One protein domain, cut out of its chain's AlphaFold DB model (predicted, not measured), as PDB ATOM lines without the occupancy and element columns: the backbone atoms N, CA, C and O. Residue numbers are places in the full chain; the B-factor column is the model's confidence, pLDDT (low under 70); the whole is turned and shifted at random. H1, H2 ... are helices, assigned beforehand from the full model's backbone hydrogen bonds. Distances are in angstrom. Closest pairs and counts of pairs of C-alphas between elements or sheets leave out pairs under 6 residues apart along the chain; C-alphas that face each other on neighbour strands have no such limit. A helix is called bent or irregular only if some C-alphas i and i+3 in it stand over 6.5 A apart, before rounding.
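This is residues 162 to 268 of the 408 residues of an uncharacterized protein of Dracunculus medinensis (UniProt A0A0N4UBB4). A kinked helix, H3, runs through the middle of five helices; H1 crosses it at a wide angle near its kink, H2 packs on its first part, and H4 folds back beside it. H5 folds back again from H4, and the far ends of the longest axis lie in the two long links, at Lys 192 and Lys 235. The printed part has 107 residues with five named helices, H1 to H5 in order along the chain, and no named strand; the class is all helix. It is compact, with a radius of gyration of the C-alphas of 13.5 A, and spans 39 by 28 by 20 A.

H1, residues 162 to 174, begins at C-alpha 162 at (291.903, 354.037, 260.879) and is 18.8 A long from first to last C-alpha. H2, residues 180 to 189, is 14.2 A long. H3, residues 207 to 222, is the longest, 21.0 A from C-alpha 207 at (284.057, 353.280, 278.601) to C-alpha 222. It has a kink of 30 degrees near residue 216 and is irregular, with C-alphas 217 and 220 7.2 A apart. H4, residues 237 to 248, is 16.3 A long. H5, residues 254 to 262, is 11.9 A long and ends at C-alpha 262 at (305.348, 356.944, 265.336).

H3 is the hub, touching H1, H2 and H4. H1 touches it at residues 216 to 220 alone, the closest C-alphas being those of Thr 165 and Thr 217, 5.8 A apart; their lines are only just about perpendicular, at 70.4 degrees. H2 and H3 form a helical hairpin at a steep tilt of 42 degrees, opposite ways; H3 touches H2 with residues 209 to 213 alone, and the closest C-alphas, of Val 186 and Cys 209, are 6.6 A apart. H3 and H4 form another, at a shallow tilt of 24 degrees, opposite ways, with the C-alphas of Glu 222 and Thr 241 closest at 5.1 A. H4 and H5 form a third, at a steep tilt of 38 degrees, opposite ways; H4 touches H5 with residues 244 to 248 alone, the C-alphas of Arg 248 and Phe 257 being closest at 6.6 A. H5 is close to H3 but not clearly touching it, with the C-alphas of Phe 214 and Ile 254 closest at 6.2 A. H1 is apart from H4 and H5, and so is H2. In H1, H2, H4 and H5 every O i to N i+4 pair is within hydrogen-bond range; in H3, 10 of 12 are.

The C-alphas of Lys 192 and Lys 235, the two farthest apart, are 39.4 A from each other. The printed part has no cut. The links from H2 to H3, with 17 residues, and from H3 to H4, with 14, are long; those from H1 to H2 and from H4 to H5 are tight. The mean pLDDT of the printed part is 84.1, and residues 259 to 268 are under 70.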
ATOM      1  N   ASN A 162     293.041 354.658 260.211       88.33
ATOM      2  CA  ASN A 162     291.903 354.037 260.879       88.33
ATOM      3  C   ASN A 162     291.760 352.579 260.440       88.33
ATOM      4  O   ASN A 162     291.702 351.682 261.281       88.33
ATOM      5  N   GLU A 163     291.763 352.335 259.131       93.16
ATOM      6  CA  GLU A 163     291.647 350.979 258.593       93.16
ATOM      7  C   GLU A 163     292.836 350.104 259.002       93.16
ATOM      8  O   GLU A 163     292.644 348.934 259.312       93.16
ATOM      9  N   LEU A 164     294.047 350.662 259.121       91.49
ATOM     10  CA  LEU A 164     295.199 349.927 259.642       91.49
ATOM     11  C   LEU A 164     294.921 349.352 261.036       91.49
ATOM     12  O   LEU A 164     295.275 348.205 261.300       91.49
ATOM     13  N   THR A 165     294.304 350.124 261.938       90.56
ATOM     14  CA  THR A 165     294.062 349.656 263.314       90.56
ATOM     15  C   THR A 165     293.089 348.478 263.364       90.56
ATOM     16  O   THR A 165     293.338 347.508 264.089       90.56
ATOM     17  N   THR A 166     292.024 348.501 262.558       94.26
ATOM     18  CA  THR A 166     291.051 347.402 262.487       94.26
ATOM     19  C   THR A 166     291.610 346.212 261.707       94.26
ATOM     20  O   THR A 166     291.513 345.078 262.175       94.26
ATOM     21  N   ASP A 167     292.294 346.443 260.586       95.54
ATOM     22  CA  ASP A 167     292.931 345.400 259.776       95.54
ATOM     23  C   ASP A 167     294.025 344.665 260.545       95.54
ATOM     24  O   ASP A 167     294.094 343.436 260.507       95.54
ATOM     25  N   ARG A 168     294.849 345.394 261.301       93.77
ATOM     26  CA  ARG A 168     295.849 344.800 262.190       93.77
ATOM     27  C   ARG A 168     295.193 344.001 263.308       93.77
ATOM     28  O   ARG A 168     295.666 342.917 263.610       93.77
ATOM     29  N   THR A 169     294.092 344.482 263.883       94.92
ATOM     30  CA  THR A 169     293.339 343.731 264.902       94.92
ATOM     31  C   THR A 169     292.813 342.408 264.339       94.92
ATOM     32  O   THR A 169     292.973 341.363 264.964       94.92
ATOM     33  N   ILE A 170     292.254 342.419 263.126       96.12
ATOM     34  CA  ILE A 170     291.794 341.208 262.430       96.12
ATOM     35  C   ILE A 170     292.967 340.273 262.127       96.12
ATOM     36  O   ILE A 170     292.858 339.064 262.315       96.12
ATOM     37  N   PHE A 171     294.098 340.822 261.681       95.86
ATOM     38  CA  PHE A 171     295.309 340.047 261.429       95.86
ATOM     39  C   PHE A 171     295.810 339.371 262.709       95.86
ATOM     40  O   PHE A 171     296.032 338.164 262.713       95.86
ATOM     41  N   MET A 172     295.925 340.129 263.800       95.28
ATOM     42  CA  MET A 172     296.342 339.643 265.115       95.28
ATOM     43  C   MET A 172     295.417 338.535 265.628       95.28
ATOM     44  O   MET A 172     295.889 337.502 266.102       95.28
ATOM     45  N   TYR A 173     294.104 338.718 265.478       95.77
ATOM     46  CA  TYR A 173     293.102 337.706 265.802       95.77
ATOM     47  C   TYR A 173     293.287 336.432 264.967       95.77
ATOM     48  O   TYR A 173     293.395 335.341 265.521       95.77
ATOM     49  N   GLY A 174     293.420 336.566 263.643       95.75
ATOM     50  CA  GLY A 174     293.620 335.438 262.730       95.75
ATOM     51  C   GLY A 174     294.932 334.671 262.937       95.75
ATOM     52  O   GLY A 174     295.035 333.529 262.500       95.75
ATOM     53  N   HIS A 175     295.910 335.270 263.622       94.69
ATOM     54  CA  HIS A 175     297.174 334.631 264.008       94.69
ATOM     55  C   HIS A 175     297.177 334.107 265.454       94.69
ATOM     56  O   HIS A 175     298.196 333.606 265.921       94.69
ATOM     57  N   GLY A 176     296.048 334.191 266.167       94.44
ATOM     58  CA  GLY A 176     295.901 333.651 267.522       94.44
ATOM     59  C   GLY A 176     296.517 334.513 268.627       94.44
ATOM     60  O   GLY A 176     296.742 334.019 269.728       94.44
ATOM     61  N   PHE A 177     296.790 335.793 268.363       92.70
ATOM     62  CA  PHE A 177     297.402 336.700 269.343       92.70
ATOM     63  C   PHE A 177     296.387 337.430 270.234       92.70
ATOM     64  O   PHE A 177     296.786 338.106 271.181       92.70
ATOM     65  N   LEU A 178     295.090 337.327 269.932       93.94
ATOM     66  CA  LEU A 178     294.015 337.988 270.674       93.94
ATOM     67  C   LEU A 178     293.062 336.964 271.284       93.94
ATOM     68  O   LEU A 178     292.752 335.951 270.662       93.94
ATOM     69  N   ASP A 179     292.569 337.265 272.486       94.22
ATOM     70  CA  ASP A 179     291.550 336.458 273.155       94.22
ATOM     71  C   ASP A 179     290.227 336.469 272.371       94.22
ATOM     72  O   ASP A 179     289.706 337.532 272.017       94.22
ATOM     73  N   GLU A 180     289.671 335.278 272.133       96.23
ATOM     74  CA  GLU A 180     288.421 335.080 271.388       96.23
ATOM     75  C   GLU A 180     287.271 335.863 272.021       96.23
ATOM     76  O   GLU A 180     286.556 336.598 271.340       96.23
ATOM     77  N   ARG A 181     287.091 335.747 273.340       95.84
ATOM     78  CA  ARG A 181     285.952 336.359 274.024       95.84
ATOM     79  C   ARG A 181     286.033 337.879 273.946       95.84
ATOM     80  O   ARG A 181     285.028 338.520 273.643       95.84
ATOM     81  N   LEU A 182     287.208 338.452 274.185       94.15
ATOM     82  CA  LEU A 182     287.420 339.889 274.065       94.15
ATOM     83  C   LEU A 182     287.161 340.374 272.635       94.15
ATOM     84  O   LEU A 182     286.417 341.338 272.452       94.15
ATOM     85  N   TYR A 183     287.715 339.690 271.629       95.81
ATOM     86  CA  TYR A 183     287.510 340.041 270.223       95.81
ATOM     87  C   TYR A 183     286.019 340.049 269.854       95.81
ATOM     88  O   TYR A 183     285.528 341.020 269.272       95.81
ATOM     89  N   GLN A 184     285.275 339.008 270.244       96.01
ATOM     90  CA  GLN A 184     283.845 338.896 269.953       96.01
ATOM     91  C   GLN A 184     283.010 339.973 270.649       96.01
ATOM     92  O   GLN A 184     282.143 340.569 270.007       96.01
ATOM     93  N   ILE A 185     283.281 340.257 271.930       94.51
ATOM     94  CA  ILE A 185     282.552 341.287 272.683       94.51
ATOM     95  C   ILE A 185     282.782 342.664 272.055       94.51
ATOM     96  O   ILE A 185     281.821 343.405 271.861       94.51
ATOM     97  N   VAL A 186     284.021 343.006 271.683       94.27
ATOM     98  CA  VAL A 186     284.303 344.289 271.018       94.27
ATOM     99  C   VAL A 186     283.627 344.357 269.653       94.27
ATOM    100  O   VAL A 186     282.953 345.340 269.350       94.27
ATOM    101  N   ARG A 187     283.731 343.295 268.845       95.18
ATOM    102  CA  ARG A 187     283.075 343.226 267.533       95.18
ATOM    103  C   ARG A 187     281.568 343.476 267.641       95.18
ATOM    104  O   ARG A 187     281.024 344.263 266.872       95.18
ATOM    105  N   GLN A 188     280.900 342.813 268.584       95.09
ATOM    106  CA  GLN A 188     279.452 342.909 268.770       95.09
ATOM    107  C   GLN A 188     279.033 344.256 269.369       95.09
ATOM    108  O   GLN A 188     278.169 344.923 268.804       95.09
ATOM    109  N   ASN A 189     279.661 344.673 270.471       93.67
ATOM    110  CA  ASN A 189     279.190 345.812 271.264       93.67
ATOM    111  C   ASN A 189     279.740 347.159 270.785       93.67
ATOM    112  O   ASN A 189     279.090 348.181 270.979       93.67
ATOM    113  N   CYS A 190     280.918 347.173 270.158       93.75
ATOM    114  CA  CYS A 190     281.617 348.405 269.780       93.75
ATOM    115  C   CYS A 190     281.638 348.637 268.267       93.75
ATOM    116  O   CYS A 190     281.666 349.783 267.828       93.75
ATOM    117  N   CYS A 191     281.591 347.566 267.467       94.29
ATOM    118  CA  CYS A 191     281.772 347.629 266.012       94.29
ATOM    119  C   CYS A 191     280.523 347.228 265.217       94.29
ATOM    120  O   CYS A 191     280.639 346.746 264.096       94.29
ATOM    121  N   LYS A 192     279.315 347.365 265.784       92.09
ATOM    122  CA  LYS A 192     278.043 347.044 265.095       92.09
ATOM    123  C   LYS A 192     277.986 345.616 264.514       92.09
ATOM    124  O   LYS A 192     277.273 345.352 263.552       92.09
ATOM    125  N   GLY A 193     278.738 344.680 265.098       94.13
ATOM    126  CA  GLY A 193     278.832 343.291 264.643       94.13
ATOM    127  C   GLY A 193     279.933 343.008 263.614       94.13
ATOM    128  O   GLY A 193     280.211 341.835 263.364       94.13
ATOM    129  N   VAL A 194     280.612 344.026 263.070       94.47
ATOM    130  CA  VAL A 194     281.662 343.882 262.046       94.47
ATOM    131  C   VAL A 194     282.892 344.693 262.449       94.47
ATOM    132  O   VAL A 194     282.835 345.912 262.537       94.47
ATOM    133  N   MET A 195     284.034 344.036 262.675       94.84
ATOM    134  CA  MET A 195     285.239 344.700 263.201       94.84
ATOM    135  C   MET A 195     285.705 345.864 262.309       94.84
ATOM    136  O   MET A 195     286.149 346.893 262.804       94.84
ATOM    137  N   GLU A 196     285.545 345.740 260.994       93.65
ATOM    138  CA  GLU A 196     285.862 346.785 260.019       93.65
ATOM    139  C   GLU A 196     284.999 348.052 260.119       93.65
ATOM    140  O   GLU A 196     285.414 349.091 259.610       93.65
ATOM    141  N   GLU A 197     283.820 347.999 260.747       90.85
ATOM    142  CA  GLU A 197     282.967 349.179 260.954       90.85
ATOM    143  C   GLU A 197     283.394 350.021 262.163       90.85
ATOM    144  O   GLU A 197     282.873 351.122 262.371       90.85
ATOM    145  N   CYS A 198     284.345 349.532 262.961       91.63
ATOM    146  CA  CYS A 198     284.916 350.313 264.043       91.63
ATOM    147  C   CYS A 198     285.784 351.462 263.516       91.63
ATOM    148  O   CYS A 198     286.544 351.333 262.555       91.63
ATOM    149  N   ASN A 199     285.711 352.592 264.217       89.00
ATOM    150  CA  ASN A 199     286.663 353.681 264.072       89.00
ATOM    151  C   ASN A 199     287.417 353.844 265.388       89.00
ATOM    152  O   ASN A 199     286.983 354.580 266.269       89.00
ATOM    153  N   PHE A 200     288.528 353.124 265.533       87.55
ATOM    154  CA  PHE A 200     289.329 353.170 266.754       87.55
ATOM    155  C   PHE A 200     290.017 354.525 266.953       87.55
ATOM    156  O   PHE A 200     290.396 354.855 268.070       87.55
ATOM    157  N   LEU A 201     290.149 355.356 265.915       81.55
ATOM    158  CA  LEU A 201     290.705 356.701 266.078       81.55
ATOM    159  C   LEU A 201     289.711 357.690 266.702       81.55
ATOM    160  O   LEU A 201     290.140 358.722 267.223       81.55
ATOM    161  N   GLN A 202     288.410 357.398 266.668       81.91
ATOM    162  CA  GLN A 202     287.389 358.209 267.327       81.91
ATOM    163  C   GLN A 202     287.120 357.703 268.750       81.91
ATOM    164  O   GLN A 202     287.035 356.495 268.974       81.91
ATOM    165  N   PRO A 203     286.967 358.605 269.736       73.84
ATOM    166  CA  PRO A 203     286.652 358.195 271.093       73.84
ATOM    167  C   PRO A 203     285.278 357.521 271.132       73.84
ATOM    168  O   PRO A 203     284.269 358.101 270.733       73.84
ATOM    169  N   PHE A 204     285.234 356.297 271.658       80.46
ATOM    170  CA  PHE A 204     283.972 355.652 271.995       80.46
ATOM    171  C   PHE A 204     283.326 356.375 273.180       80.46
ATOM    172  O   PHE A 204     283.996 356.691 274.170       80.46
ATOM    173  N   GLY A 205     282.016 356.616 273.080       77.18
ATOM    174  CA  GLY A 205     281.234 357.182 274.184       77.18
ATOM    175  C   GLY A 205     281.137 356.232 275.383       77.18
ATOM    176  O   GLY A 205     281.139 356.680 276.525       77.18
ATOM    177  N   ASP A 206     281.119 354.926 275.121       87.03
ATOM    178  CA  ASP A 206     281.158 353.874 276.136       87.03
ATOM    179  C   ASP A 206     282.594 353.618 276.639       87.03
ATOM    180  O   ASP A 206     283.545 353.531 275.856       87.03
ATOM    181  N   GLU A 207     282.755 353.497 277.960       89.39
ATOM    182  CA  GLU A 207     284.057 353.280 278.601       89.39
ATOM    183  C   GLU A 207     284.655 351.916 278.269       89.39
ATOM    184  O   GLU A 207     285.857 351.827 277.997       89.39
ATOM    185  N   PHE A 208     283.828 350.870 278.248       91.53
ATOM    186  CA  PHE A 208     284.289 349.532 277.906       91.53
ATOM    187  C   PHE A 208     284.880 349.518 276.490       91.53
ATOM    188  O   PHE A 208     286.026 349.103 276.308       91.53
ATOM    189  N   CYS A 209     284.153 350.046 275.505       91.47
ATOM    190  CA  CYS A 209     284.595 350.107 274.119       91.47
ATOM    191  C   CYS A 209     285.846 350.960 273.937       91.47
ATOM    192  O   CYS A 209     286.740 350.572 273.188       91.47
ATOM    193  N   ARG A 210     285.960 352.080 274.655       87.10
ATOM    194  CA  ARG A 210     287.165 352.917 274.623       87.10
ATOM    195  C   ARG A 210     288.393 352.150 275.119       87.10
ATOM    196  O   ARG A 210     289.409 352.113 274.427       87.10
ATOM    197  N   ASN A 211     288.289 351.503 276.280       87.02
ATOM    198  CA  ASN A 211     289.393 350.747 276.874       87.02
ATOM    199  C   ASN A 211     289.762 349.524 276.023       87.02
ATOM    200  O   ASN A 211     290.941 349.243 275.801       87.02
ATOM    201  N   ALA A 212     288.759 348.819 275.501       89.97
ATOM    202  CA  ALA A 212     288.970 347.643 274.676       89.97
ATOM    203  C   ALA A 212     289.571 347.999 273.304       89.97
ATOM    204  O   ALA A 212     290.509 347.336 272.869       89.97
ATOM    205  N   ALA A 213     289.118 349.077 272.655       87.29
ATOM    206  CA  ALA A 213     289.719 349.578 271.419       87.29
ATOM    207  C   ALA A 213     291.188 349.965 271.617       87.29
ATOM    208  O   ALA A 213     292.031 349.663 270.765       87.29
ATOM    209  N   PHE A 214     291.518 350.581 272.758       85.34
ATOM    210  CA  PHE A 214     292.900 350.909 273.089       85.34
ATOM    211  C   PHE A 214     293.741 349.637 273.221       85.34
ATOM    212  O   PHE A 214     294.801 349.520 272.599       85.34
ATOM    213  N   TYR A 215     293.260 348.667 274.003       88.02
ATOM    214  CA  TYR A 215     293.942 347.389 274.190       88.02
ATOM    215  C   TYR A 215     294.174 346.676 272.853       88.02
ATOM    216  O   TYR A 215     295.304 346.314 272.542       88.02
ATOM    217  N   LEU A 216     293.139 346.537 272.018       90.11
ATOM    218  CA  LEU A 216     293.269 345.891 270.710       90.11
ATOM    219  C   LEU A 216     294.266 346.631 269.814       90.11
ATOM    220  O   LEU A 216     295.123 345.996 269.198       90.11
ATOM    221  N   THR A 217     294.232 347.966 269.804       85.38
ATOM    222  CA  THR A 217     295.130 348.766 268.963       85.38
ATOM    223  C   THR A 217     296.592 348.685 269.403       85.38
ATOM    224  O   THR A 217     297.465 348.712 268.536       85.38
ATOM    225  N   SER A 218     296.863 348.563 270.706       84.35
ATOM    226  CA  SER A 218     298.214 348.463 271.291       84.35
ATOM    227  C   SER A 218     298.722 347.024 271.448       84.35
ATOM    228  O   SER A 218     299.917 346.808 271.623       84.35
ATOM    229  N   SER A 219     297.846 346.023 271.320       87.83
ATOM    230  CA  SER A 219     298.159 344.604 271.544       87.83
ATOM    231  C   SER A 219     299.362 344.088 270.751       87.83
ATOM    232  O   SER A 219     300.168 343.337 271.288       87.83
ATOM    233  N   PHE A 220     299.523 344.510 269.492       86.68
ATOM    234  CA  PHE A 220     300.641 344.090 268.641       86.68
ATOM    235  C   PHE A 220     302.000 344.507 269.212       86.68
ATOM    236  O   PHE A 220     302.973 343.777 269.059       86.68
ATOM    237  N   LEU A 221     302.045 345.622 269.934       81.40
ATOM    238  CA  LEU A 221     303.241 346.133 270.593       81.40
ATOM    239  C   LEU A 221     303.494 345.480 271.946       81.40
ATOM    240  O   LEU A 221     304.632 345.259 272.344       81.40
ATOM    241  N   GLU A 222     302.422 345.133 272.653       80.93
ATOM    242  CA  GLU A 222     302.504 344.417 273.926       80.93
ATOM    243  C   GLU A 222     302.655 342.896 273.747       80.93
ATOM    244  O   GLU A 222     302.814 342.172 274.734       80.93
ATOM    245  N   SER A 223     302.631 342.412 272.499       82.83
ATOM    246  CA  SER A 223     302.660 340.990 272.134       82.83
ATOM    247  C   SER A 223     303.979 340.293 272.464       82.83
ATOM    248  O   SER A 223     304.048 339.067 272.446       82.83
ATOM    249  N   SER A 224     305.034 341.055 272.762       81.49
ATOM    250  CA  SER A 224     306.401 340.539 272.830       81.49
ATOM    251  C   SER A 224     306.852 339.857 271.526       81.49
ATOM    252  O   SER A 224     307.713 338.975 271.549       81.49
ATOM    253  N   LEU A 225     306.318 340.256 270.376       87.06
ATOM    254  CA  LEU A 225     306.795 339.820 269.065       87.06
ATOM    255  C   LEU A 225     307.625 340.922 268.414       87.06
ATOM    256  O   LEU A 225     307.456 342.105 268.701       87.06
ATOM    257  N   ASN A 226     308.508 340.537 267.497       88.10
ATOM    258  CA  ASN A 226     309.112 341.509 266.601       88.10
ATOM    259  C   ASN A 226     308.042 341.973 265.597       88.10
ATOM    260  O   ASN A 226     307.599 341.208 264.741       88.10
ATOM    261  N   ILE A 227     307.609 343.230 265.709       88.02
ATOM    262  CA  ILE A 227     306.515 343.775 264.892       88.02
ATOM    263  C   ILE A 227     306.866 343.908 263.406       88.02
ATOM    264  O   ILE A 227     305.972 343.961 262.553       88.02
ATOM    265  N   TYR A 228     308.159 343.925 263.083       88.79
ATOM    266  CA  TYR A 228     308.659 343.942 261.715       88.79
ATOM    267  C   TYR A 228     308.668 342.555 261.093       88.79
ATOM    268  O   TYR A 228     308.417 342.430 259.897       88.79
ATOM    269  N   ASN A 229     308.884 341.513 261.889       92.41
ATOM    270  CA  ASN A 229     308.773 340.128 261.457       92.41
ATOM    271  C   ASN A 229     308.443 339.241 262.657       92.41
ATOM    272  O   ASN A 229     309.328 338.936 263.454       92.41
ATOM    273  N   MET A 230     307.198 338.771 262.759       92.84
ATOM    274  CA  MET A 230     306.743 337.984 263.915       92.84
ATOM    275  C   MET A 230     307.532 336.681 264.138       92.84
ATOM    276  O   MET A 230     307.484 336.117 265.227       92.84
ATOM    277  N   ASN A 231     308.280 336.215 263.129       92.08
ATOM    278  CA  ASN A 231     309.116 335.017 263.202       92.08
ATOM    279  C   ASN A 231     310.561 335.300 263.658       92.08
ATOM    280  O   ASN A 231     311.364 334.372 263.761       92.08
ATOM    281  N   GLN A 232     310.921 336.561 263.912       89.71
ATOM    282  CA  GLN A 232     312.246 336.959 264.386       89.71
ATOM    283  C   GLN A 232     312.231 337.370 265.858       89.71
ATOM    284  O   GLN A 232     311.217 337.771 266.427       89.71
ATOM    285  N   LYS A 233     313.407 337.297 266.486       85.42
ATOM    286  CA  LYS A 233     313.601 337.800 267.846       85.42
ATOM    287  C   LYS A 233     313.650 339.328 267.849       85.42
ATOM    288  O   LYS A 233     314.066 339.956 266.881       85.42
ATOM    289  N   CYS A 234     313.275 339.903 268.983       81.88
ATOM    290  CA  CYS A 234     313.438 341.315 269.303       81.88
ATOM    291  C   CYS A 234     314.371 341.425 270.516       81.88
ATOM    292  O   CYS A 234     314.028 340.897 271.576       81.88
ATOM    293  N   LYS A 235     315.553 342.050 270.389       73.33
ATOM    294  CA  LYS A 235     316.553 342.080 271.482       73.33
ATOM    295  C   LYS A 235     316.031 342.794 272.746       73.33
ATOM    296  O   LYS A 235     316.185 342.263 273.841       73.33
ATOM    297  N   ASN A 236     315.348 343.934 272.593       71.36
ATOM    298  CA  ASN A 236     314.955 344.834 273.698       71.36
ATOM    299  C   ASN A 236     313.463 344.770 274.069       71.36
ATOM    300  O   ASN A 236     312.885 345.700 274.631       71.36
ATOM    301  N   ASN A 237     312.831 343.646 273.761       71.37
ATOM    302  CA  ASN A 237     311.383 343.481 273.753       71.37
ATOM    303  C   ASN A 237     310.675 343.817 275.079       71.37
ATOM    304  O   ASN A 237     309.609 344.429 275.097       71.37
ATOM    305  N   SER A 238     311.279 343.446 276.211       73.71
ATOM    306  CA  SER A 238     310.697 343.676 277.539       73.71
ATOM    307  C   SER A 238     310.694 345.154 277.935       73.71
ATOM    308  O   SER A 238     309.728 345.628 278.535       73.71
ATOM    309  N   GLN A 239     311.752 345.891 277.583       74.42
ATOM    310  CA  GLN A 239     311.860 347.330 277.835       74.42
ATOM    311  C   GLN A 239     310.864 348.101 276.971       74.42
ATOM    312  O   GLN A 239     310.154 348.963 277.486       74.42
ATOM    313  N   ILE A 240     310.760 347.719 275.697       71.30
ATOM    314  CA  ILE A 240     309.809 348.271 274.728       71.30
ATOM    315  C   ILE A 240     308.373 348.051 275.214       71.30
ATOM    316  O   ILE A 240     307.627 349.006 275.416       71.30
ATOM    317  N   THR A 241     308.017 346.804 275.539       75.86
ATOM    318  CA  THR A 241     306.685 346.458 276.058       75.86
ATOM    319  C   THR A 241     306.326 347.286 277.296       75.86
ATOM    320  O   THR A 241     305.190 347.740 277.442       75.86
ATOM    321  N   LYS A 242     307.287 347.511 278.203       80.11
ATOM    322  CA  LYS A 242     307.078 348.353 279.387       80.11
ATOM    323  C   LYS A 242     306.846 349.819 279.008       80.11
ATOM    324  O   LYS A 242     305.871 350.400 279.474       80.11
ATOM    325  N   ALA A 243     307.694 350.393 278.156       76.20
ATOM    326  CA  ALA A 243     307.563 351.777 277.706       76.20
ATOM    327  C   ALA A 243     306.205 352.027 277.033       76.20
ATOM    328  O   ALA A 243     305.551 353.031 277.301       76.20
ATOM    329  N   ILE A 244     305.733 351.074 276.231       75.42
ATOM    330  CA  ILE A 244     304.453 351.170 275.524       75.42
ATOM    331  C   ILE A 244     303.274 351.101 276.489       75.42
ATOM    332  O   ILE A 244     302.343 351.898 276.366       75.42
ATOM    333  N   ARG A 245     303.330 350.224 277.498       79.30
ATOM    334  CA  ARG A 245     302.335 350.209 278.582       79.30
ATOM    335  C   ARG A 245     302.321 351.534 279.346       79.30
ATOM    336  O   ARG A 245     301.245 352.046 279.646       79.30
ATOM    337  N   ASP A 246     303.489 352.111 279.618       80.16
ATOM    338  CA  ASP A 246     303.604 353.401 280.303       80.16
ATOM    339  C   ASP A 246     303.041 354.555 279.454       80.16
ATOM    340  O   ASP A 246     302.380 355.443 279.993       80.16
ATOM    341  N   ILE A 247     303.260 354.536 278.134       75.81
ATOM    342  CA  ILE A 247     302.682 355.491 277.174       75.81
ATOM    343  C   ILE A 247     301.160 355.335 277.128       75.81
ATOM    344  O   ILE A 247     300.439 356.318 277.290       75.81
ATOM    345  N   ARG A 248     300.664 354.102 276.976       77.09
ATOM    346  CA  ARG A 248     299.232 353.787 276.993       77.09
ATOM    347  C   ARG A 248     298.536 354.364 278.216       77.09
ATOM    348  O   ARG A 248     297.480 354.969 278.088       77.09
ATOM    349  N   ASN A 249     299.130 354.191 279.393       78.47
ATOM    350  CA  ASN A 249     298.529 354.629 280.650       78.47
ATOM    351  C   ASN A 249     298.480 356.164 280.799       78.47
ATOM    352  O   ASN A 249     297.813 356.658 281.704       78.47
ATOM    353  N   LYS A 250     299.189 356.919 279.947       79.37
ATOM    354  CA  LYS A 250     299.242 358.392 279.966       79.37
ATOM    355  C   LYS A 250     298.404 359.052 278.876       79.37
ATOM    356  O   LYS A 250     298.171 360.255 278.943       79.37
ATOM    357  N   ILE A 251     298.012 358.296 277.860       76.70
ATOM    358  CA  ILE A 251     297.399 358.826 276.650       76.70
ATOM    359  C   ILE A 251     295.885 358.634 276.686       76.70
ATOM    360  O   ILE A 251     295.383 357.604 277.125       76.70
ATOM    361  N   THR A 252     295.154 359.632 276.186       70.48
ATOM    362  CA  THR A 252     293.684 359.635 276.216       70.48
ATOM    363  C   THR A 252     293.058 359.164 274.910       70.48
ATOM    364  O   THR A 252     291.930 358.666 274.911       70.48
ATOM    365  N   THR A 253     293.786 359.279 273.794       75.53
ATOM    366  CA  THR A 253     293.290 358.889 272.470       75.53
ATOM    367  C   THR A 253     294.234 357.931 271.752       75.53
ATOM    368  O   THR A 253     295.455 357.992 271.870       75.53
ATOM    369  N   ILE A 254     293.674 357.054 270.922       75.81
ATOM    370  CA  ILE A 254     294.475 356.153 270.086       75.81
ATOM    371  C   ILE A 254     295.309 356.945 269.064       75.81
ATOM    372  O   ILE A 254     296.414 356.533 268.724       75.81
ATOM    373  N   ALA A 255     294.832 358.112 268.623       71.07
ATOM    374  CA  ALA A 255     295.591 359.000 267.747       71.07
ATOM    375  C   ALA A 255     296.874 359.518 268.419       71.07
ATOM    376  O   ALA A 255     297.946 359.448 267.823       71.07
ATOM    377  N   GLU A 256     296.791 359.987 269.668       74.41
ATOM    378  CA  GLU A 256     297.966 360.355 270.470       74.41
ATOM    379  C   GLU A 256     298.920 359.169 270.622       74.41
ATOM    380  O   GLU A 256     300.121 359.332 270.422       74.41
ATOM    381  N   PHE A 257     298.393 357.968 270.896       77.08
ATOM    382  CA  PHE A 257     299.202 356.759 271.051       77.08
ATOM    383  C   PHE A 257     299.971 356.436 269.776       77.08
ATOM    384  O   PHE A 257     301.186 356.274 269.818       77.08
ATOM    385  N   MET A 258     299.282 356.419 268.634       72.27
ATOM    386  CA  MET A 258     299.893 356.164 267.333       72.27
ATOM    387  C   MET A 258     300.909 357.249 266.956       72.27
ATOM    388  O   MET A 258     301.931 356.918 266.369       72.27
ATOM    389  N   ASN A 259     300.685 358.518 267.317       67.32
ATOM    390  CA  ASN A 259     301.645 359.600 267.068       67.32
ATOM    391  C   ASN A 259     302.885 359.502 267.976       67.32
ATOM    392  O   ASN A 259     304.005 359.668 267.500       67.32
ATOM    393  N   SER A 260     302.706 359.209 269.270       68.20
ATOM    394  CA  SER A 260     303.822 358.974 270.200       68.20
ATOM    395  C   SER A 260     304.632 357.745 269.808       68.20
ATOM    396  O   SER A 260     305.858 357.773 269.866       68.20
ATOM    397  N   PHE A 261     303.948 356.694 269.364       67.79
ATOM    398  CA  PHE A 261     304.562 355.494 268.825       67.79
ATOM    399  C   PHE A 261     305.305 355.776 267.511       67.79
ATOM    400  O   PHE A 261     306.442 355.345 267.351       67.79
ATOM    401  N   ALA A 262     304.720 356.565 266.603       61.57
ATOM    402  CA  ALA A 262     305.348 356.944 265.336       61.57
ATOM    403  C   ALA A 262     306.698 357.643 265.520       61.57
ATOM    404  O   ALA A 262     307.625 357.399 264.752       61.57
ATOM    405  N   ALA A 263     306.836 358.449 266.574       58.73
ATOM    406  CA  ALA A 263     308.102 359.084 266.932       58.73
ATOM    407  C   ALA A 263     309.186 358.092 267.410       58.73
ATOM    408  O   ALA A 263     310.352 358.469 267.494       58.73
ATOM    409  N   GLN A 264     308.817 356.846 267.727       60.24
ATOM    410  CA  GLN A 264     309.701 355.792 268.246       60.24
ATOM    411  C   GLN A 264     309.864 354.601 267.283       60.24
ATOM    412  O   GLN A 264     310.683 353.724 267.552       60.24
ATOM    413  N   MET A 265     309.114 354.578 266.169       54.95
ATOM    414  CA  MET A 265     308.889 353.400 265.320       54.95
ATOM    415  C   MET A 265     310.165 352.605 264.987       54.95
ATOM    416  O   MET A 265     310.201 351.407 265.247       54.95
ATOM    417  N   ASP A 266     311.233 353.219 264.474       54.62
ATOM    418  CA  ASP A 266     312.355 352.450 263.893       54.62
ATOM    419  C   ASP A 266     313.371 351.866 264.899       54.62
ATOM    420  O   ASP A 266     314.273 351.147 264.478       54.62
ATOM    421  N   VAL A 267     313.238 352.096 266.215       54.86
ATOM    422  CA  VAL A 267     314.144 351.463 267.215       54.86
ATOM    423  C   VAL A 267     313.633 350.100 267.678       54.86
ATOM    424  O   VAL A 267     314.337 349.342 268.346       54.86
ATOM    425  N   GLU A 268     312.385 349.751 267.374       62.23
ATOM    426  CA  GLU A 268     311.818 348.528 267.923       62.23
ATOM    427  C   GLU A 268     312.383 347.298 267.223       62.23
ATOM    428  O   GLU A 268     312.120 347.029 266.060       62.23
TER     429      GLU A 268